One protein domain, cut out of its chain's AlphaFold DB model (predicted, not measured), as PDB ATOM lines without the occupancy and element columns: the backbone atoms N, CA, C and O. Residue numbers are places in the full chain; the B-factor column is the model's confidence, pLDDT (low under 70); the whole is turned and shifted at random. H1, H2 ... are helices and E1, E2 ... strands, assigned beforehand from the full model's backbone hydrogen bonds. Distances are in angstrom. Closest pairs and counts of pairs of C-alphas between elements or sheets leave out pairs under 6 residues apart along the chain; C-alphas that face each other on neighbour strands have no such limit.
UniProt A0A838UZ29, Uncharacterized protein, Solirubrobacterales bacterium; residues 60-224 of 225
ATOM      1  N   LEU A  60     205.483 133.055 125.252       71.62
ATOM      2  CA  LEU A  60     205.472 131.601 125.338       71.62
ATOM      3  C   LEU A  60     206.481 131.042 124.344       71.62
ATOM      4  O   LEU A  60     206.514 131.453 123.185       71.62
ATOM      5  N   GLU A  61     207.288 130.106 124.830       77.00
ATOM      6  CA  GLU A  61     208.230 129.351 124.020       77.00
ATOM      7  C   GLU A  61     207.868 127.874 124.085       77.00
ATOM      8  O   GLU A  61     207.626 127.327 125.163       77.00
ATOM      9  N   LEU A  62     207.816 127.238 122.922       78.56
ATOM     10  CA  LEU A  62     207.616 125.802 122.783       78.56
ATOM     11  C   LEU A  62     208.695 125.253 121.861       78.56
ATOM     12  O   LEU A  62     209.242 125.964 121.019       78.56
ATOM     13  N   SER A  63     209.042 123.987 122.032       83.12
ATOM     14  CA  SER A  63     209.954 123.311 121.118       83.12
ATOM     15  C   SER A  63     209.468 121.901 120.857       83.12
ATOM     16  O   SER A  63     208.998 121.228 121.776       83.12
ATOM     17  N   GLU A  64     209.577 121.476 119.609       82.25
ATOM     18  CA  GLU A  64     209.184 120.145 119.169       82.25
ATOM     19  C   GLU A  64     210.250 119.574 118.243       82.25
ATOM     20  O   GLU A  64     210.831 120.290 117.430       82.25
ATOM     21  N   SER A  65     210.497 118.277 118.373       85.06
ATOM     22  CA  SER A  65     211.445 117.548 117.542       85.06
ATOM     23  C   SER A  65     210.701 116.455 116.794       85.06
ATOM     24  O   SER A  65     209.942 115.692 117.393       85.06
ATOM     25  N   GLN A  66     210.954 116.354 115.497       85.00
ATOM     26  CA  GLN A  66     210.406 115.320 114.637       85.00
ATOM     27  C   GLN A  66     211.545 114.562 113.956       85.00
ATOM     28  O   GLN A  66     212.542 115.155 113.544       85.00
ATOM     29  N   GLU A  67     211.393 113.245 113.808       83.00
ATOM     30  CA  GLU A  67     212.251 112.475 112.907       83.00
ATOM     31  C   GLU A  67     211.937 112.915 111.467       83.00
ATOM     32  O   GLU A  67     210.792 112.832 111.013       83.00
ATOM     33  N   GLY A  68     212.931 113.480 110.790       72.94
ATOM     34  CA  GLY A  68     212.784 114.122 109.489       72.94
ATOM     35  C   GLY A  68     213.535 113.382 108.390       72.94
ATOM     36  O   GLY A  68     214.421 112.588 108.682       72.94
ATOM     37  N   GLY A  69     213.163 113.690 107.142       71.94
ATOM     38  CA  GLY A  69     213.924 113.409 105.920       71.94
ATOM     39  C   GLY A  69     214.155 111.939 105.554       71.94
ATOM     40  O   GLY A  69     214.579 111.112 106.354       71.94
ATOM     41  N   THR A  70     213.951 111.604 104.281       80.75
ATOM     42  CA  THR A  70     214.485 110.349 103.737       80.75
ATOM     43  C   THR A  70     215.884 110.638 103.198       80.75
ATOM     44  O   THR A  70     216.005 111.518 102.339       80.75
ATOM     45  N   PRO A  71     216.936 109.929 103.651       86.62
ATOM     46  CA  PRO A  71     218.274 110.131 103.118       86.62
ATOM     47  C   PRO A  71     218.294 109.911 101.592       86.62
ATOM     48  O   PRO A  71     217.485 109.135 101.065       86.62
ATOM     49  N   PRO A  72     219.207 110.573 100.857       87.56
ATOM     50  CA  PRO A  72     219.370 110.355  99.426       87.56
ATOM     51  C   PRO A  72     219.595 108.877  99.098       87.56
ATOM     52  O   PRO A  72     220.130 108.116  99.908       87.56
ATOM     53  N   TYR A  73     219.235 108.468  97.879       86.81
ATOM     54  CA  TYR A  73     219.506 107.106  97.421       86.81
ATOM     55  C   TYR A  73     220.991 106.772  97.585       86.81
ATOM     56  O   TYR A  73     221.847 107.524  97.118       86.81
ATOM     57  N   GLY A  74     221.289 105.636  98.220       88.62
ATOM     58  CA  GLY A  74     222.667 105.268  98.533       88.62
ATOM     59  C   GLY A  74     223.100 105.492  99.965       88.62
ATOM     60  O   GLY A  74     224.166 105.015 100.347       88.62
ATOM     61  N   CYS A  75     222.303 106.233 100.731       90.25
ATOM     62  CA  CYS A  75     222.653 106.663 102.066       90.25
ATOM     63  C   CYS A  75     221.688 106.077 103.097       90.25
ATOM     64  O   CYS A  75     220.495 105.910 102.843       90.25
ATOM     65  N   LYS A  76     222.211 105.809 104.288       90.94
ATOM     66  CA  LYS A  76     221.453 105.499 105.498       90.94
ATOM     67  C   LYS A  76     221.820 106.495 106.589       90.94
ATOM     68  O   LYS A  76     222.870 107.128 106.529       90.94
ATOM     69  N   GLY A  77     220.966 106.627 107.590       88.38
ATOM     70  CA  GLY A  77     221.188 107.534 108.706       88.38
ATOM     71  C   GLY A  77     219.885 108.150 109.180       88.38
ATOM     72  O   GLY A  77     218.810 107.743 108.743       88.38
ATOM     73  N   GLN A  78     220.001 109.116 110.081       88.50
ATOM     74  CA  GLN A  78     218.861 109.800 110.678       88.50
ATOM     75  C   GLN A  78     219.003 111.304 110.502       88.50
ATOM     76  O   GLN A  78     220.096 111.863 110.634       88.50
ATOM     77  N   GLU A  79     217.875 111.945 110.241       91.44
ATOM     78  CA  GLU A  79     217.698 113.384 110.302       91.44
ATOM     79  C   GLU A  79     216.621 113.687 111.349       91.44
ATOM     80  O   GLU A  79     215.648 112.959 111.536       91.44
ATOM     81  N   THR A  80     216.839 114.748 112.109       90.88
ATOM     82  CA  THR A  80     215.910 115.271 113.102       90.88
ATOM     83  C   THR A  80     215.694 116.735 112.790       90.88
ATOM     84  O   THR A  80     216.658 117.487 112.648       90.88
ATOM     85  N   ILE A  81     214.432 117.131 112.697       89.06
ATOM     86  CA  ILE A  81     214.024 118.514 112.487       89.06
ATOM     87  C   ILE A  81     213.480 119.026 113.817       89.06
ATOM     88  O   ILE A  81     212.568 118.435 114.397       89.06
ATOM     89  N   ASN A  82     214.070 120.103 114.313       89.06
ATOM     90  CA  ASN A  82     213.669 120.784 115.531       89.06
ATOM     91  C   ASN A  82     212.968 122.081 115.163       89.06
ATOM     92  O   ASN A  82     213.485 122.874 114.380       89.06
ATOM     93  N   PHE A  83     211.817 122.310 115.771       86.25
ATOM     94  CA  PHE A  83     211.086 123.553 115.664       86.25
ATOM     95  C   PHE A  83     211.109 124.262 117.009       86.25
ATOM     96  O   PHE A  83     210.684 123.702 118.021       86.25
ATOM     97  N   HIS A  84     211.582 125.503 117.021       87.69
ATOM     98  CA  HIS A  84     211.489 126.404 118.159       87.69
ATOM     99  C   HIS A  84     210.460 127.478 117.858       87.69
ATOM    100  O   HIS A  84     210.556 128.221 116.883       87.69
ATOM    101  N   PHE A  85     209.465 127.559 118.723       80.50
ATOM    102  CA  PHE A  85     208.319 128.423 118.567       80.50
ATOM    103  C   PHE A  85     208.375 129.516 119.620       80.50
ATOM    104  O   PHE A  85     208.532 129.225 120.804       80.50
ATOM    105  N   GLY A  86     208.211 130.763 119.197       80.56
ATOM    106  CA  GLY A  86     208.053 131.901 120.091       80.56
ATOM    107  C   GLY A  86     206.787 132.659 119.737       80.56
ATOM    108  O   GLY A  86     206.536 132.915 118.564       80.56
ATOM    109  N   ALA A  87     205.993 133.050 120.728       77.25
ATOM    110  CA  ALA A  87     204.929 134.022 120.511       77.25
ATOM    111  C   ALA A  87     204.760 134.951 121.708       77.25
ATOM    112  O   ALA A  87     204.994 134.570 122.855       77.25
ATOM    113  N   ALA A  88     204.324 136.171 121.424       76.50
ATOM    114  CA  ALA A  88     204.021 137.187 122.414       76.50
ATOM    115  C   ALA A  88     202.800 137.998 121.984       76.50
ATOM    116  O   ALA A  88     202.547 138.200 120.795       76.50
ATOM    117  N   ALA A  89     202.039 138.465 122.967       73.25
ATOM    118  CA  ALA A  89     200.818 139.218 122.749       73.25
ATOM    119  C   ALA A  89     200.559 140.186 123.902       73.25
ATOM    120  O   ALA A  89     200.884 139.901 125.052       73.25
ATOM    121  N   MET A  90     199.915 141.314 123.606       74.31
ATOM    122  CA  MET A  90     199.571 142.330 124.595       74.31
ATOM    123  C   MET A  90     198.068 142.620 124.580       74.31
ATOM    124  O   MET A  90     197.449 142.757 123.527       74.31
ATOM    125  N   VAL A  91     197.460 142.790 125.754       72.25
ATOM    126  CA  VAL A  91     196.079 143.298 125.846       72.25
ATOM    127  C   VAL A  91     196.121 144.819 125.945       72.25
ATOM    128  O   VAL A  91     196.737 145.353 126.870       72.25
ATOM    129  N   ASN A  92     195.448 145.529 125.033       68.81
ATOM    130  CA  ASN A  92     195.339 146.986 125.097       68.81
ATOM    131  C   ASN A  92     193.865 147.444 125.086       68.81
ATOM    132  O   ASN A  92     193.173 147.226 124.092       68.81
ATOM    133  N   PRO A  93     193.376 148.115 126.148       68.06
ATOM    134  CA  PRO A  93     194.079 148.431 127.396       68.06
ATOM    135  C   PRO A  93     194.228 147.206 128.311       68.06
ATOM    136  O   PRO A  93     193.323 146.381 128.412       68.06
ATOM    137  N   ALA A  94     195.330 147.135 129.066       70.56
ATOM    138  CA  ALA A  94     195.586 146.068 130.050       70.56
ATOM    139  C   ALA A  94     194.536 146.009 131.181       70.56
ATOM    140  O   ALA A  94     194.462 145.049 131.948       70.56
ATOM    141  N   THR A  95     193.736 147.068 131.317       69.69
ATOM    142  CA  THR A  95     192.614 147.155 132.248       69.69
ATOM    143  C   THR A  95     191.379 147.608 131.487       69.69
ATOM    144  O   THR A  95     191.400 148.665 130.856       69.69
ATOM    145  N   ALA A  96     190.285 146.866 131.603       68.06
ATOM    146  CA  ALA A  96     188.985 147.284 131.099       68.06
ATOM    147  C   ALA A  96     187.919 147.189 132.188       68.06
ATOM    148  O   ALA A  96     188.043 146.478 133.192       68.06
ATOM    149  N   ARG A  97     186.870 147.983 131.983       70.31
ATOM    150  CA  ARG A  97     185.690 148.000 132.837       70.31
ATOM    151  C   ARG A  97     184.677 147.030 132.257       70.31
ATOM    152  O   ARG A  97     184.271 147.198 131.113       70.31
ATOM    153  N   VAL A  98     184.269 146.057 133.055       67.75
ATOM    154  CA  VAL A  98     183.326 145.018 132.651       67.75
ATOM    155  C   VAL A  98     182.144 144.968 133.606       67.75
ATOM    156  O   VAL A  98     182.295 145.090 134.828       67.75
ATOM    157  N   SER A  99     180.956 144.818 133.030       61.69
ATOM    158  CA  SER A  99     179.743 144.496 133.776       61.69
ATOM    159  C   SER A  99     179.757 143.012 134.118       61.69
ATOM    160  O   SER A  99     180.035 142.181 133.253       61.69
ATOM    161  N   LEU A 100     179.454 142.670 135.371       59.81
ATOM    162  CA  LEU A 100     179.210 141.276 135.735       59.81
ATOM    163  C   LEU A 100     177.775 140.897 135.376       59.81
ATOM    164  O   LEU A 100     176.838 141.328 136.051       59.81
ATOM    165  N   ILE A 101     177.621 140.025 134.381       56.41
ATOM    166  CA  ILE A 101     176.358 139.327 134.146       56.41
ATOM    167  C   ILE A 101     176.346 138.123 135.086       56.41
ATOM    168  O   ILE A 101     177.061 137.138 134.892       56.41
ATOM    169  N   LYS A 102     175.575 138.222 136.170       51.12
ATOM    170  CA  LYS A 102     175.419 137.126 137.129       51.12
ATOM    171  C   LYS A 102     174.272 136.219 136.688       51.12
ATOM    172  O   LYS A 102     173.178 136.311 137.237       51.12
ATOM    173  N   GLU A 103     174.528 135.324 135.739       42.47
ATOM    174  CA  GLU A 103     173.627 134.205 135.444       42.47
ATOM    175  C   GLU A 103     174.299 132.867 135.802       42.47
ATOM    176  O   GLU A 103     175.285 132.458 135.199       42.47
ATOM    177  N   GLY A 104     173.776 132.175 136.823       43.88
ATOM    178  CA  GLY A 104     174.267 130.860 137.257       43.88
ATOM    179  C   GLY A 104     175.499 130.867 138.181       43.88
ATOM    180  O   GLY A 104     175.898 131.893 138.733       43.88
ATOM    181  N   ARG A 105     176.075 129.674 138.414       48.88
ATOM    182  CA  ARG A 105     177.268 129.458 139.268       48.88
ATOM    183  C   ARG A 105     178.583 129.920 138.614       48.88
ATOM    184  O   ARG A 105     179.599 129.954 139.301       48.88
ATOM    185  N   PHE A 106     178.562 130.295 137.335       49.31
ATOM    186  CA  PHE A 106     179.735 130.726 136.578       49.31
ATOM    187  C   PHE A 106     179.600 132.207 136.224       49.31
ATOM    188  O   PHE A 106     178.617 132.627 135.626       49.31
ATOM    189  N   GLN A 107     180.566 133.013 136.662       59.06
ATOM    190  CA  GLN A 107     180.610 134.445 136.384       59.06
ATOM    191  C   GLN A 107     181.285 134.638 135.023       59.06
ATOM    192  O   GLN A 107     182.454 134.287 134.869       59.06
ATOM    193  N   PHE A 108     180.548 135.151 134.039       55.00
ATOM    194  CA  PHE A 108     181.082 135.445 132.709       55.00
ATOM    195  C   PHE A 108     181.501 136.914 132.613       55.00
ATOM    196  O   PHE A 108     180.859 137.792 133.198       55.00
ATOM    197  N   PHE A 109     182.566 137.178 131.852       64.81
ATOM    198  CA  PHE A 109     183.042 138.526 131.549       64.81
ATOM    199  C   PHE A 109     183.090 138.707 130.031       64.81
ATOM    200  O   PHE A 109     183.879 138.059 129.343       64.81
ATOM    201  N   GLU A 110     182.261 139.601 129.496       60.97
ATOM    202  CA  GLU A 110     182.367 140.011 128.094       60.97
ATOM    203  C   GLU A 110     183.435 141.111 127.982       60.97
ATOM    204  O   GLU A 110     183.289 142.191 128.561       60.97
ATOM    205  N   TRP A 111     184.529 140.837 127.263       65.19
ATOM    206  CA  TRP A 111     185.679 141.739 127.166       65.19
ATOM    207  C   TRP A 111     185.815 142.358 125.777       65.19
ATOM    208  O   TRP A 111     186.371 141.765 124.864       65.19
ATOM    209  N   LYS A 112     185.368 143.600 125.609       64.19
ATOM    210  CA  LYS A 112     185.387 144.286 124.302       64.19
ATOM    211  C   LYS A 112     186.673 145.081 124.066       64.19
ATOM    212  O   LYS A 112     186.597 146.250 123.701       64.19
ATOM    213  N   ALA A 113     187.840 144.489 124.318       65.56
ATOM    214  CA  ALA A 113     189.116 145.105 123.945       65.56
ATOM    215  C   ALA A 113     189.811 144.286 122.853       65.56
ATOM    216  O   ALA A 113     189.689 143.062 122.863       65.56
ATOM    217  N   PRO A 114     190.541 144.928 121.932       67.19
ATOM    218  CA  PRO A 114     191.378 144.219 120.977       67.19
ATOM    219  C   PRO A 114     192.620 143.625 121.664       67.19
ATOM    220  O   PRO A 114     193.150 144.183 122.632       67.19
ATOM    221  N   ILE A 115     193.115 142.506 121.133       70.56
ATOM    222  CA  ILE A 115     194.481 142.037 121.403       70.56
ATOM    223  C   ILE A 115     195.402 142.774 120.433       70.56
ATOM    224  O   ILE A 115     195.106 142.858 119.247       70.56
ATOM    225  N   GLY A 116     196.491 143.348 120.932       69.69
ATOM    226  CA  GLY A 116     197.475 144.071 120.131       69.69
ATOM    227  C   GLY A 116     198.880 143.505 120.315       69.69
ATOM    228  O   GLY A 116     199.118 142.668 121.181       69.69
ATOM    229  N   GLY A 117     199.826 143.976 119.499       71.62
ATOM    230  CA  GLY A 117     201.236 143.593 119.641       71.62
ATOM    231  C   GLY A 117     201.478 142.088 119.508       71.62
ATOM    232  O   GLY A 117     202.332 141.553 120.208       71.62
ATOM    233  N   LEU A 118     200.695 141.412 118.661       76.12
ATOM    234  CA  LEU A 118     200.874 139.997 118.356       76.12
ATOM    235  C   LEU A 118     202.172 139.813 117.573       76.12
ATOM    236  O   LEU A 118     202.343 140.393 116.500       76.12
ATOM    237  N   THR A 119     203.079 139.012 118.114       79.06
ATOM    238  CA  THR A 119     204.315 138.603 117.447       79.06
ATOM    239  C   THR A 119     204.474 137.101 117.588       79.06
ATOM    240  O   THR A 119     204.057 136.514 118.587       79.06
ATOM    241  N   GLY A 120     205.027 136.470 116.561       81.56
ATOM    242  CA  GLY A 120     205.220 135.032 116.524       81.56
ATOM    243  C   GLY A 120     206.339 134.699 115.570       81.56
ATOM    244  O   GLY A 120     206.445 135.315 114.512       81.56
ATOM    245  N   SER A 121     207.167 133.743 115.951       85.62
ATOM    246  CA  SER A 121     208.272 133.266 115.143       85.62
ATOM    247  C   SER A 121     208.408 131.758 115.260       85.62
ATOM    248  O   SER A 121     208.074 131.148 116.281       85.62
ATOM    249  N   VAL A 122     208.924 131.172 114.189       86.50
ATOM    250  CA  VAL A 122     209.334 129.774 114.134       86.50
ATOM    251  C   VAL A 122     210.770 129.737 113.659       86.50
ATOM    252  O   VAL A 122     211.114 130.383 112.671       86.50
ATOM    253  N   VAL A 123     211.591 128.971 114.358       90.44
ATOM    254  CA  VAL A 123     212.927 128.593 113.915       90.44
ATOM    255  C   VAL A 123     212.904 127.097 113.652       90.44
ATOM    256  O   VAL A 123     212.518 126.329 114.526       90.44
ATOM    257  N   GLU A 124     213.284 126.693 112.448       90.19
ATOM    258  CA  GLU A 124     213.475 125.300 112.058       90.19
ATOM    259  C   GLU A 124     214.973 125.014 111.965       90.19
ATOM    260  O   GLU A 124     215.707 125.719 111.267       90.19
ATOM    261  N   GLU A 125     215.422 123.967 112.646       92.12
ATOM    262  CA  GLU A 125     216.805 123.504 112.626       92.12
ATOM    263  C   GLU A 125     216.851 122.012 112.317       92.12
ATOM    264  O   GLU A 125     216.256 121.212 113.040       92.12
ATOM    265  N   SER A 126     217.592 121.612 111.285       91.75
ATOM    266  CA  SER A 126     217.845 120.194 111.024       91.75
ATOM    267  C   SER A 126     219.222 119.773 111.524       91.75
ATOM    268  O   SER A 126     220.233 120.459 111.348       91.75
ATOM    269  N   ALA A 127     219.267 118.603 112.146       91.62
ATOM    270  CA  ALA A 127     220.488 117.957 112.587       91.62
ATOM    271  C   ALA A 127     220.425 116.474 112.236       91.62
ATOM    272  O   ALA A 127     219.376 115.842 112.325       91.62
ATOM    273  N   GLY A 128     221.551 115.897 111.841       90.88
ATOM    274  CA  GLY A 128     221.557 114.528 111.369       90.88
ATOM    275  C   GLY A 128     222.921 114.070 110.905       90.88
ATOM    276  O   GLY A 128     223.912 114.801 110.938       90.88
ATOM    277  N   HIS A 129     222.951 112.820 110.480       90.12
ATOM    278  CA  HIS A 129     224.107 112.227 109.842       90.12
ATOM    279  C   HIS A 129     223.621 111.239 108.796       90.12
ATOM    280  O   HIS A 129     222.703 110.457 109.046       90.12
ATOM    281  N   TRP A 130     224.267 111.267 107.638       91.75
ATOM    282  CA  TRP A 130     224.082 110.275 106.597       91.75
ATOM    283  C   TRP A 130     225.425 109.612 106.315       91.75
ATOM    284  O   TRP A 130     226.483 110.233 106.385       91.75
ATOM    285  N   GLU A 131     225.375 108.327 106.013       90.94
ATOM    286  CA  GLU A 131     226.520 107.510 105.649       90.94
ATOM    287  C   GLU A 131     226.139 106.607 104.479       90.94
ATOM    288  O   GLU A 131     224.959 106.349 104.244       90.94
ATOM    289  N   LEU A 132     227.130 106.129 103.730       91.06
ATOM    290  CA  LEU A 132     226.880 105.196 102.632       91.06
ATOM    291  C   LEU A 132     226.246 103.908 103.161       91.06
ATOM    292  O   LEU A 132     226.690 103.350 104.166       91.06
ATOM    293  N   ASP A 133     225.237 103.410 102.454       89.94
ATOM    294  CA  ASP A 133     224.660 102.101 102.719       89.94
ATOM    295  C   ASP A 133     225.541 101.007 102.086       89.94
ATOM    296  O   ASP A 133     225.570 100.864 100.859       89.94
ATOM    297  N   PRO A 134     226.257 100.200 102.892       85.88
ATOM    298  CA  PRO A 134     227.151  99.168 102.380       85.88
ATOM    299  C   PRO A 134     226.404  97.959 101.804       85.88
ATOM    300  O   PRO A 134     227.041  97.068 101.249       85.88
ATOM    301  N   THR A 135     225.080  97.878 101.972       88.06
ATOM    302  CA  THR A 135     224.273  96.741 101.505       88.06
ATOM    303  C   THR A 135     223.888  96.848 100.030       88.06
ATOM    304  O   THR A 135     223.404  95.875  99.446       88.06
ATOM    305  N   LEU A 136     224.127  98.004  99.405       85.38
ATOM    306  CA  LEU A 136     223.805  98.228  98.004       85.38
ATOM    307  C   LEU A 136     224.851  97.601  97.067       85.38
ATOM    308  O   LEU A 136     226.052  97.699  97.312       85.38
ATOM    309  N   PRO A 137     224.416  97.009  95.939       80.50
ATOM    310  CA  PRO A 137     225.317  96.374  94.976       80.50
ATOM    311  C   PRO A 137     226.211  97.374  94.225       80.50
ATOM    312  O   PRO A 137     227.258  96.990  93.708       80.50
ATOM    313  N   TYR A 138     225.812  98.650  94.170       81.00
ATOM    314  CA  TYR A 138     226.586  99.745  93.593       81.00
ATOM    315  C   TYR A 138     226.604 100.911  94.576       81.00
ATOM    316  O   TYR A 138     225.555 101.474  94.889       81.00
ATOM    317  N   LEU A 139     227.797 101.261  95.057       76.81
ATOM    318  CA  LEU A 139     227.986 102.392  95.958       76.81
ATOM    319  C   LEU A 139     227.978 103.695  95.143       76.81
ATOM    320  O   LEU A 139     228.772 103.816  94.203       76.81
ATOM    321  N   PRO A 140     227.099 104.660  95.461       79.25
ATOM    322  CA  PRO A 140     227.150 105.979  94.849       79.25
ATOM    323  C   PRO A 140     228.376 106.764  95.324       79.25
ATOM    324  O   PRO A 140     229.100 106.350  96.231       79.25
ATOM    325  N   ASP A 141     228.609 107.916  94.695       83.62
ATOM    326  CA  ASP A 141     229.652 108.849  95.115       83.62
ATOM    327  C   ASP A 141     229.461 109.225  96.608       83.62
ATOM    328  O   ASP A 141     228.372 109.678  96.981       83.62
ATOM    329  N   PRO A 142     230.489 109.069  97.471       81.69
ATOM    330  CA  PRO A 142     230.408 109.401  98.897       81.69
ATOM    331  C   PRO A 142     229.948 110.833  99.189       81.69
ATOM    332  O   PRO A 142     229.380 111.095 100.249       81.69
ATOM    333  N   SER A 143     230.170 111.766  98.258       85.12
ATOM    334  CA  SER A 143     229.741 113.161  98.392       85.12
ATOM    335  C   SER A 143     228.217 113.338  98.454       85.12
ATOM    336  O   SER A 143     227.747 114.361  98.952       85.12
ATOM    337  N   VAL A 144     227.440 112.338  98.017       86.06
ATOM    338  CA  VAL A 144     225.967 112.349  98.056       86.06
ATOM    339  C   VAL A 144     225.428 112.162  99.480       86.06
ATOM    340  O   VAL A 144     224.360 112.681  99.793       86.06
ATOM    341  N   CYS A 145     226.175 111.498 100.371       89.12
ATOM    342  CA  CYS A 145     225.767 111.264 101.763       89.12
ATOM    343  C   CYS A 145     226.262 112.344 102.735       89.12
ATOM    344  O   CYS A 145     226.275 112.135 103.943       89.12
ATOM    345  N   VAL A 146     226.686 113.508 102.240       89.81
ATOM    346  CA  VAL A 146     227.067 114.622 103.114       89.81
ATOM    347  C   VAL A 146     225.803 115.306 103.628       89.81
ATOM    348  O   VAL A 146     225.150 116.047 102.891       89.81
ATOM    349  N   PHE A 147     225.481 115.083 104.903       88.75
ATOM    350  CA  PHE A 147     224.411 115.815 105.578       88.75
ATOM    351  C   PHE A 147     224.773 117.300 105.693       88.75
ATOM    352  O   PHE A 147     225.888 117.657 106.088       88.75
ATOM    353  N   LYS A 148     223.823 118.173 105.358       88.56
ATOM    354  CA  LYS A 148     223.962 119.624 105.498       88.56
ATOM    355  C   LYS A 148     222.889 120.124 106.459       88.56
ATOM    356  O   LYS A 148     221.732 120.159 106.052       88.56
ATOM    357  N   PRO A 149     223.263 120.530 107.686       87.44
ATOM    358  CA  PRO A 149     222.332 121.158 108.610       87.44
ATOM    359  C   PRO A 149     221.678 122.381 107.971       87.44
ATOM    360  O   PRO A 149     222.348 123.186 107.314       87.44
ATOM    361  N   THR A 150     220.377 122.520 108.179       89.38
ATOM    362  CA  THR A 150     219.591 123.683 107.772       89.38
ATOM    363  C   THR A 150     219.189 124.476 109.005       89.38
ATOM    364  O   THR A 150     218.959 123.915 110.073       89.38
ATOM    365  N   HIS A 151     219.126 125.793 108.848       92.38
ATOM    366  CA  HIS A 151     218.558 126.708 109.826       92.38
ATOM    367  C   HIS A 151     217.710 127.717 109.055       92.38
ATOM    368  O   HIS A 151     218.212 128.376 108.137       92.38
ATOM    369  N   ALA A 152     216.433 127.805 109.396       89.75
ATOM    370  CA  ALA A 152     215.493 128.734 108.796       89.75
ATOM    371  C   ALA A 152     214.692 129.431 109.893       89.75
ATOM    372  O   ALA A 152     214.232 128.797 110.835       89.75
ATOM    373  N   GLU A 153     214.491 130.736 109.744       90.69
ATOM    374  CA  GLU A 153     213.638 131.525 110.628       90.69
ATOM    375  C   GLU A 153     212.491 132.127 109.816       90.69
ATOM    376  O   GLU A 153     212.690 132.655 108.718       90.69
ATOM    377  N   ALA A 154     211.286 132.059 110.373       87.75
ATOM    378  CA  ALA A 154     210.087 132.647 109.807       87.75
ATOM    379  C   ALA A 154     209.343 133.479 110.849       87.75
ATOM    380  O   ALA A 154     209.198 133.087 112.008       87.75
ATOM    381  N   GLN A 155     208.812 134.617 110.405       88.38
ATOM    382  CA  GLN A 155     207.889 135.433 111.186       88.38
ATOM    383  C   GLN A 155     206.452 135.035 110.839       88.38
ATOM    384  O   GLN A 155     206.099 134.878 109.668       88.38
ATOM    385  N   CYS A 156     205.622 134.869 111.862       82.69
ATOM    386  CA  CYS A 156     204.254 134.403 111.720       82.69
ATOM    387  C   CYS A 156     203.286 135.541 111.395       82.69
ATOM    388  O   CYS A 156     203.356 136.645 111.939       82.69
ATOM    389  N   VAL A 157     202.331 135.242 110.522       80.12
ATOM    390  CA  VAL A 157     201.212 136.107 110.171       80.12
ATOM    391  C   VAL A 157     200.012 135.703 111.014       80.12
ATOM    392  O   VAL A 157     199.632 134.539 111.040       80.12
ATOM    393  N   PHE A 158     199.378 136.668 111.671       75.75
ATOM    394  CA  PHE A 158     198.209 136.425 112.517       75.75
ATOM    395  C   PHE A 158     196.909 136.776 111.800       75.75
ATOM    396  O   PHE A 158     196.821 137.814 111.137       75.75
ATOM    397  N   THR A 159     195.882 135.954 111.994       69.12
ATOM    398  CA  THR A 159     194.494 136.319 111.694       69.12
ATOM    399  C   THR A 159     193.923 137.226 112.786       69.12
ATOM    400  O   THR A 159     194.356 137.197 113.938       69.12
ATOM    401  N   ASN A 160     192.930 138.043 112.422       64.69
ATOM    402  CA  ASN A 160     192.033 138.720 113.365       64.69
ATOM    403  C   ASN A 160     192.733 139.561 114.452       64.69
ATOM    404  O   ASN A 160     192.265 139.641 115.587       64.69
ATOM    405  N   GLN A 161     193.827 140.251 114.100       61.53
ATOM    406  CA  GLN A 161     194.601 141.115 115.014       61.53
ATOM    407  C   GLN A 161     193.813 142.318 115.570       61.53
ATOM    408  O   GLN A 161     194.318 143.074 116.395       61.53
ATOM    409  N   HIS A 162     192.596 142.550 115.077       60.19
ATOM    410  CA  HIS A 162     191.782 143.718 115.411       60.19
ATOM    411  C   HIS A 162     190.356 143.359 115.836       60.19
ATOM    412  O   HIS A 162     189.538 144.256 116.036       60.19
ATOM    413  N   GLU A 163     190.044 142.070 115.984       63.56
ATOM    414  CA  GLU A 163     188.711 141.648 116.403       63.56
ATOM    415  C   GLU A 163     188.591 141.603 117.934       63.56
ATOM    416  O   GLU A 163     189.548 141.252 118.634       63.56
ATOM    417  N   PRO A 164     187.425 141.981 118.487       61.38
ATOM    418  CA  PRO A 164     187.148 141.809 119.905       61.38
ATOM    419  C   PRO A 164     187.044 140.319 120.256       61.38
ATOM    420  O   PRO A 164     186.546 139.517 119.468       61.38
ATOM    421  N   PHE A 165     187.460 139.957 121.468       64.56
ATOM    422  CA  PHE A 165     187.421 138.581 121.966       64.56
ATOM    423  C   PHE A 165     186.413 138.399 123.104       64.56
ATOM    424  O   PHE A 165     185.846 139.352 123.626       64.56
ATOM    425  N   THR A 166     186.154 137.158 123.515       64.62
ATOM    426  CA  THR A 166     185.383 136.867 124.737       64.62
ATOM    427  C   THR A 166     186.174 135.929 125.634       64.62
ATOM    428  O   THR A 166     186.916 135.079 125.141       64.62
ATOM    429  N   LEU A 167     186.024 136.102 126.950       65.56
ATOM    430  CA  LEU A 167     186.722 135.315 127.960       65.56
ATOM    431  C   LEU A 167     185.802 134.298 128.615       65.56
ATOM    432  O   LEU A 167     184.724 134.637 129.104       65.56
ATOM    433  N   PHE A 168     186.292 133.066 128.701       66.31
ATOM    434  CA  PHE A 168     185.621 131.967 129.377       66.31
ATOM    435  C   PHE A 168     186.480 131.466 130.536       66.31
ATOM    436  O   PHE A 168     187.673 131.254 130.340       66.31
ATOM    437  N   PRO A 169     185.923 131.292 131.747       64.31
ATOM    438  CA  PRO A 169     186.695 130.773 132.870       64.31
ATOM    439  C   PRO A 169     187.157 129.343 132.573       64.31
ATOM    440  O   PRO A 169     186.349 128.495 132.190       64.31
ATOM    441  N   GLN A 170     188.443 129.068 132.781       64.38
ATOM    442  CA  GLN A 170     188.982 127.722 132.642       64.38
ATOM    443  C   GLN A 170     188.545 126.874 133.853       64.38
ATOM    444  O   GLN A 170     188.774 127.277 134.999       64.38
ATOM    445  N   PRO A 171     187.892 125.714 133.653       54.47
ATOM    446  CA  PRO A 171     187.454 124.875 134.763       54.47
ATOM    447  C   PRO A 171     188.634 124.438 135.640       54.47
ATOM    448  O   PRO A 171     189.614 123.899 135.140       54.47
ATOM    449  N   GLY A 172     188.526 124.642 136.956       56.94
ATOM    450  CA  GLY A 172     189.508 124.159 137.936       56.94
ATOM    451  C   GLY A 172     190.750 125.037 138.135       56.94
ATOM    452  O   GLY A 172     191.499 124.777 139.072       56.94
ATOM    453  N   ASP A 173     190.940 126.091 137.337       58.44
ATOM    454  CA  ASP A 173     192.141 126.930 137.378       58.44
ATOM    455  C   ASP A 173     191.758 128.367 137.792       58.44
ATOM    456  O   ASP A 173     191.294 129.178 136.987       58.44
ATOM    457  N   GLY A 174     191.854 128.651 139.100       54.22
ATOM    458  CA  GLY A 174     191.249 129.786 139.823       54.22
ATOM    459  C   GLY A 174     191.694 131.196 139.406       54.22
ATOM    460  O   GLY A 174     192.300 131.916 140.195       54.22
ATOM    461  N   GLY A 175     191.359 131.608 138.183       62.44
ATOM    462  CA  GLY A 175     191.662 132.928 137.620       62.44
ATOM    463  C   GLY A 175     192.238 132.906 136.202       62.44
ATOM    464  O   GLY A 175     192.647 133.962 135.709       62.44
ATOM    465  N   ARG A 176     192.294 131.736 135.548       68.31
ATOM    466  CA  ARG A 176     192.659 131.622 134.131       68.31
ATOM    467  C   ARG A 176     191.413 131.667 133.264       68.31
ATOM    468  O   ARG A 176     190.369 131.112 133.612       68.31
ATOM    469  N   PHE A 177     191.540 132.351 132.140       68.50
ATOM    470  CA  PHE A 177     190.479 132.517 131.168       68.50
ATOM    471  C   PHE A 177     190.986 132.116 129.794       68.50
ATOM    472  O   PHE A 177     192.107 132.452 129.420       68.50
ATOM    473  N   THR A 178     190.147 131.417 129.045       68.94
ATOM    474  CA  THR A 178     190.404 131.055 127.658       68.94
ATOM    475  C   THR A 178     189.727 132.066 126.740       68.94
ATOM    476  O   THR A 178     188.584 132.473 126.974       68.94
ATOM    477  N   LEU A 179     190.442 132.483 125.704       67.75
ATOM    478  CA  LEU A 179     189.919 133.257 124.589       67.75
ATOM    479  C   LEU A 179     189.049 132.362 123.709       67.75
ATOM    480  O   LEU A 179     189.479 131.281 123.323       67.75
ATOM    481  N   SER A 180     187.849 132.815 123.352       61.53
ATOM    482  CA  SER A 180     187.063 132.122 122.322       61.53
ATOM    483  C   SER A 180     187.482 132.474 120.896       61.53
ATOM    484  O   SER A 180     187.250 131.678 119.997       61.53
ATOM    485  N   HIS A 181     188.051 133.667 120.691       56.38
ATOM    486  CA  HIS A 181     188.447 134.212 119.389       56.38
ATOM    487  C   HIS A 181     189.611 135.193 119.592       56.38
ATOM    488  O   HIS A 181     189.612 135.911 120.592       56.38
ATOM    489  N   GLY A 182     190.571 135.256 118.663       51.72
ATOM    490  CA  GLY A 182     191.627 136.279 118.644       51.72
ATOM    491  C   GLY A 182     193.020 135.733 118.323       51.72
ATOM    492  O   GLY A 182     193.457 134.762 118.928       51.72
ATOM    493  N   GLY A 183     193.713 136.387 117.385       56.09
ATOM    494  CA  GLY A 183     195.160 136.255 117.179       56.09
ATOM    495  C   GLY A 183     195.685 134.856 116.861       56.09
ATOM    496  O   GLY A 183     196.753 134.504 117.355       56.09
ATOM    497  N   LEU A 184     194.968 134.067 116.058       65.00
ATOM    498  CA  LEU A 184     195.450 132.752 115.623       65.00
ATOM    499  C   LEU A 184     196.559 132.929 114.584       65.00
ATOM    500  O   LEU A 184     196.412 133.734 113.652       65.00
ATOM    501  N   ILE A 185     197.661 132.195 114.740       68.50
ATOM    502  CA  ILE A 185     198.727 132.158 113.736       68.50
ATOM    503  C   ILE A 185     198.144 131.518 112.482       68.50
ATOM    504  O   ILE A 185     197.740 130.365 112.478       68.50
ATOM    505  N   ARG A 186     198.091 132.294 111.404       71.75
ATOM    506  CA  ARG A 186     197.610 131.838 110.106       71.75
ATOM    507  C   ARG A 186     198.645 130.956 109.421       71.75
ATOM    508  O   ARG A 186     198.312 129.912 108.879       71.75
ATOM    509  N   GLU A 187     199.878 131.447 109.373       75.75
ATOM    510  CA  GLU A 187     200.996 130.847 108.649       75.75
ATOM    511  C   GLU A 187     202.309 131.495 109.100       75.75
ATOM    512  O   GLU A 187     202.317 132.666 109.482       75.75
ATOM    513  N   CYS A 188     203.420 130.762 109.026       80.31
ATOM    514  CA  CYS A 188     204.764 131.283 109.300       80.31
ATOM    515  C   CYS A 188     205.663 131.079 108.069       80.31
ATOM    516  O   CYS A 188     206.559 130.239 108.088       80.31
ATOM    517  N   PRO A 189     205.416 131.800 106.959       79.81
ATOM    518  CA  PRO A 189     206.143 131.585 105.715       79.81
ATOM    519  C   PRO A 189     207.631 131.955 105.865       79.81
ATOM    520  O   PRO A 189     207.947 132.960 106.506       79.81
ATOM    521  N   PRO A 190     208.555 131.201 105.239       74.75
ATOM    522  CA  PRO A 190     208.323 130.103 104.289       74.75
ATOM    523  C   PRO A 190     208.142 128.713 104.931       74.75
ATOM    524  O   PRO A 190     208.044 127.727 104.203       74.75
ATOM    525  N   ILE A 191     208.128 128.615 106.261       78.38
ATOM    526  CA  ILE A 191     208.082 127.345 106.987       78.38
ATOM    527  C   ILE A 191     206.625 126.862 107.059       78.38
ATOM    528  O   ILE A 191     205.769 127.470 107.702       78.38
ATOM    529  N   PHE A 192     206.334 125.752 106.378       68.69
ATOM    530  CA  PHE A 192     205.020 125.111 106.416       68.69
ATOM    531  C   PHE A 192     205.037 123.983 107.440       68.69
ATOM    532  O   PHE A 192     205.616 122.926 107.201       68.69
ATOM    533  N   TYR A 193     204.393 124.211 108.580       67.88
ATOM    534  CA  TYR A 193     204.331 123.227 109.651       67.88
ATOM    535  C   TYR A 193     203.086 122.323 109.499       67.88
ATOM    536  O   TYR A 193     201.993 122.831 109.234       67.88
ATOM    537  N   PRO A 194     203.217 120.991 109.648       57.88
ATOM    538  CA  PRO A 194     202.141 120.041 109.359       57.88
ATOM    539  C   PRO A 194     200.979 120.043 110.367       57.88
ATOM    540  O   PRO A 194     199.903 119.560 110.020       57.88
ATOM    541  N   ASN A 195     201.162 120.565 111.587       61.78
ATOM    542  CA  ASN A 195     200.129 120.560 112.631       61.78
ATOM    543  C   ASN A 195     199.827 121.974 113.193       61.78
ATOM    544  O   ASN A 195     200.270 122.332 114.285       61.78
ATOM    545  N   PRO A 196     199.063 122.807 112.466       55.72
ATOM    546  CA  PRO A 196     198.734 124.169 112.905       55.72
ATOM    547  C   PRO A 196     197.971 124.228 114.246       55.72
ATOM    548  O   PRO A 196     198.070 125.224 114.964       55.72
ATOM    549  N   ASP A 197     197.295 123.142 114.648       58.16
ATOM    550  CA  ASP A 197     196.458 123.088 115.857       58.16
ATOM    551  C   ASP A 197     197.252 123.232 117.172       58.16
ATOM    552  O   ASP A 197     196.676 123.570 118.217       58.16
ATOM    553  N   LEU A 198     198.569 122.988 117.145       57.50
ATOM    554  CA  LEU A 198     199.462 123.181 118.296       57.50
ATOM    555  C   LEU A 198     199.513 124.650 118.729       57.50
ATOM    556  O   LEU A 198     199.488 124.943 119.927       57.50
ATOM    557  N   PHE A 199     199.515 125.574 117.770       55.72
ATOM    558  CA  PHE A 199     199.528 127.010 118.040       55.72
ATOM    559  C   PHE A 199     198.156 127.551 118.417       55.72
ATOM    560  O   PHE A 199     198.052 128.333 119.368       55.72
ATOM    561  N   ASP A 200     197.121 127.089 117.715       53.34
ATOM    562  CA  ASP A 200     195.752 127.572 117.879       53.34
ATOM    563  C   ASP A 200     195.193 127.315 119.277       53.34
ATOM    564  O   ASP A 200     194.396 128.110 119.766       53.34
ATOM    565  N   ASN A 201     195.628 126.249 119.958       50.31
ATOM    566  CA  ASN A 201     195.067 125.875 121.258       50.31
ATOM    567  C   ASN A 201     195.930 126.253 122.465       50.31
ATOM    568  O   ASN A 201     195.375 126.447 123.549       50.31
ATOM    569  N   SER A 202     197.256 126.346 122.324       53.22
ATOM    570  CA  SER A 202     198.153 126.390 123.490       53.22
ATOM    571  C   SER A 202     198.869 127.723 123.710       53.22
ATOM    572  O   SER A 202     199.136 128.079 124.859       53.22
ATOM    573  N   VAL A 203     199.146 128.485 122.647       55.72
ATOM    574  CA  VAL A 203     200.151 129.553 122.731       55.72
ATOM    575  C   VAL A 203     199.568 130.916 123.090       55.72
ATOM    576  O   VAL A 203     200.112 131.619 123.940       55.72
ATOM    577  N   LEU A 204     198.434 131.281 122.488       60.84
ATOM    578  CA  LEU A 204     197.857 132.624 122.630       60.84
ATOM    579  C   LEU A 204     196.468 132.652 123.262       60.84
ATOM    580  O   LEU A 204     195.948 133.728 123.529       60.84
ATOM    581  N   THR A 205     195.877 131.496 123.561       62.91
ATOM    582  CA  THR A 205     194.480 131.386 124.007       62.91
ATOM    583  C   THR A 205     194.276 131.612 125.500       62.91
ATOM    584  O   THR A 205     193.134 131.748 125.934       62.91
ATOM    585  N   THR A 206     195.340 131.642 126.309       69.62
ATOM    586  CA  THR A 206     195.219 131.679 127.775       69.62
ATOM    587  C   THR A 206     195.580 133.046 128.351       69.62
ATOM    588  O   THR A 206     196.699 133.535 128.205       69.62
ATOM    589  N   LEU A 207     194.640 133.626 129.093       70.88
ATOM    590  CA  LEU A 207     194.758 134.892 129.810       70.88
ATOM    591  C   LEU A 207     194.691 134.682 131.320       70.88
ATOM    592  O   LEU A 207     193.947 133.835 131.818       70.88
ATOM    593  N   ARG A 208     195.429 135.505 132.070       72.81
ATOM    594  CA  ARG A 208     195.367 135.527 133.534       72.81
ATOM    595  C   ARG A 208     194.749 136.829 134.029       72.81
ATOM    596  O   ARG A 208     195.144 137.917 133.612       72.81
ATOM    597  N   VAL A 209     193.802 136.714 134.959       69.81
ATOM    598  CA  VAL A 209     193.306 137.861 135.727       69.81
ATOM    599  C   VAL A 209     194.267 138.137 136.878       69.81
ATOM    600  O   VAL A 209     194.440 137.302 137.763       69.81
ATOM    601  N   ASN A 210     194.869 139.325 136.881       72.25
ATOM    602  CA  ASN A 210     195.805 139.738 137.931       72.25
ATOM    603  C   ASN A 210     195.095 140.403 139.105       72.25
ATOM    604  O   ASN A 210     195.474 140.230 140.261       72.25
ATOM    605  N   SER A 211     194.066 141.199 138.819       69.38
ATOM    606  CA  SER A 211     193.288 141.860 139.859       69.38
ATOM    607  C   SER A 211     191.888 142.199 139.380       69.38
ATOM    608  O   SER A 211     191.653 142.407 138.188       69.38
ATOM    609  N   VAL A 212     190.962 142.282 140.337       67.12
ATOM    610  CA  VAL A 212     189.612 142.786 140.100       67.12
ATOM    611  C   VAL A 212     189.212 143.765 141.202       67.12
ATOM    612  O   VAL A 212     189.277 143.450 142.394       67.12
ATOM    613  N   LEU A 213     188.776 144.955 140.797       68.25
ATOM    614  CA  LEU A 213     188.332 146.036 141.670       68.25
ATOM    615  C   LEU A 213     186.853 146.351 141.423       68.25
ATOM    616  O   LEU A 213     186.460 146.665 140.301       68.25
ATOM    617  N   GLY A 214     186.030 146.317 142.475       64.50
ATOM    618  CA  GLY A 214     184.626 146.724 142.394       64.50
ATOM    619  C   GLY A 214     184.480 148.245 142.383       64.50
ATOM    620  O   GLY A 214     184.695 148.897 143.406       64.50
ATOM    621  N   LEU A 215     184.048 148.820 141.258       60.66
ATOM    622  CA  LEU A 215     183.987 150.276 141.065       60.66
ATOM    623  C   LEU A 215     182.894 150.952 141.904       60.66
ATOM    624  O   LEU A 215     183.019 152.122 142.241       60.66
ATOM    625  N   HIS A 216     181.829 150.227 142.260       55.34
ATOM    626  CA  HIS A 216     180.717 150.763 143.061       55.34
ATOM    627  C   HIS A 216     180.865 150.576 144.575       55.34
ATOM    628  O   HIS A 216     180.091 151.157 145.330       55.34
ATOM    629  N   LYS A 217     181.814 149.755 145.036       55.50
ATOM    630  CA  LYS A 217     181.958 149.439 146.468       55.50
ATOM    631  C   LYS A 217     183.328 149.776 147.045       55.50
ATOM    632  O   LYS A 217     183.499 149.612 148.245       55.50
ATOM    633  N   GLY A 218     184.291 150.217 146.230       51.75
ATOM    634  CA  GLY A 218     185.657 150.494 146.692       51.75
ATOM    635  C   GLY A 218     186.369 149.271 147.286       51.75
ATOM    636  O   GLY A 218     187.387 149.427 147.948       51.75
ATOM    637  N   LYS A 219     185.830 148.063 147.070       47.78
ATOM    638  CA  LYS A 219     186.333 146.802 147.624       47.78
ATOM    639  C   LYS A 219     187.047 146.001 146.547       47.78
ATOM    640  O   LYS A 219     186.589 145.946 145.398       47.78
ATOM    641  N   ARG A 220     188.154 145.361 146.921       49.09
ATOM    642  CA  ARG A 220     188.812 144.362 146.069       49.09
ATOM    643  C   ARG A 220     187.967 143.095 146.060       49.09
ATOM    644  O   ARG A 220     187.359 142.746 147.064       49.09
ATOM    645  N   LEU A 221     187.919 142.388 144.935       43.97
ATOM    646  CA  LEU A 221     187.103 141.172 144.818       43.97
ATOM    647  C   LEU A 221     187.614 140.037 145.732       43.97
ATOM    648  O   LEU A 221     186.822 139.206 146.162       43.97
ATOM    649  N   SER A 222     188.888 140.084 146.145       45.25
ATOM    650  CA  SER A 222     189.456 139.239 147.210       45.25
ATOM    651  C   SER A 222     188.790 139.415 148.583       45.25
ATOM    652  O   SER A 222     189.022 138.612 149.473       45.25
ATOM    653  N   GLU A 223     187.998 140.472 148.775       34.09
ATOM    654  CA  GLU A 223     187.275 140.785 150.017       34.09
ATOM    655  C   GLU A 223     185.766 140.486 149.897       34.09
ATOM    656  O   GLU A 223     184.988 140.841 150.784       34.09
ATOM    657  N   ILE A 224     185.332 139.919 148.763       37.84
ATOM    658  CA  ILE A 224     183.925 139.610 148.440       37.84
ATOM    659  C   ILE A 224     183.665 138.084 148.499       37.84
ATOM    660  O   ILE A 224     182.563 137.636 148.186       37.84
TER     661      ILE A 224
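What this domain is: This is residues 60 to 224 of the 225 residues of an uncharacterized protein of Solirubrobacterales bacterium (UniProt A0A838UZ29). This is a long, narrow rod built along a twisted ribbon of two long antiparallel strands, E2 and E4, with E1 along one edge and the shorter E5 along the other. The small helix H1 and the loop around Pro 137 lie at one end of the rod; towards the other end are the small sheet E6, E7, E9, the strand E3 and the loop of residues 100 to 114, while H2 and E8 lie near the middle of its length. The printed part has 165 residues, with two named helices and nine named strands in the order E1 E2 E3 E4 H1 E5 E6 E7 E8 H2 E9, and its class is mostly strand. The whole is extended, with a radius of gyration of the C-alphas of 23.9 A and spans of 85 by 29 by 21 A.

How they stand to each other: E1, residues 60 to 68, and E2, residues 75 to 91, form an antiparallel hairpin, with N 62 and O 85 3.0 A apart. E4, residues 115 to 132, is antiparallel to E2 at 171 degrees, with N 82 and O 125 at 2.8 A. E5, residues 151 to 155, is antiparallel to E4, with N 124 and O 152 at 2.8 A; the sheet E1 E2 E4 E5 is strongly twisted. H1, residues 142 to 145, is on this sheet at a height of 5.3 A; its closest C-alpha pair with E4 is Trp 130 and Cys 145, 5.2 A. E6, residues 167 to 169, and E7, residues 176 to 179, form a second hairpin, with N 168 and O 178 at 2.9 A. E9, residues 206 to 214, is antiparallel to E7, with N 177 and O 207 at 2.8 A, and bends by 55 degrees at residue 210. E3, residues 95 to 99, pairs with no named strand but is near E9. E8, residues 185 to 187, is paired antiparallel with residues 157 to 158. H2, residues 197 to 202, only grazes the four-stranded sheet; 1 of its 2 O i to N i+4 pairs is within hydrogen-bond range, and H1 is too short for such a pair.

Where its parts are: E1 begins at C-alpha 60, (205.472, 131.601, 125.338), and is 24.7 A long. E2 measures 51.1 A and E4 52.5 A, the latter ending at C-alpha 132, (226.880, 105.196, 102.632). E9 is 23.5 A long and ends at C-alpha 214, (184.626, 146.724, 142.394).

The domain as a whole: The C-alphas farthest apart, of Pro 137 and Lys 217, are 85.7 A apart. The printed part has no cut. The links E3 to E4 and E5 to E6 are long. Mean pLDDT of the printed part is 72.0; 79 residues are under 70, among them 98 to 114, 159 to 185 and 211 to 224.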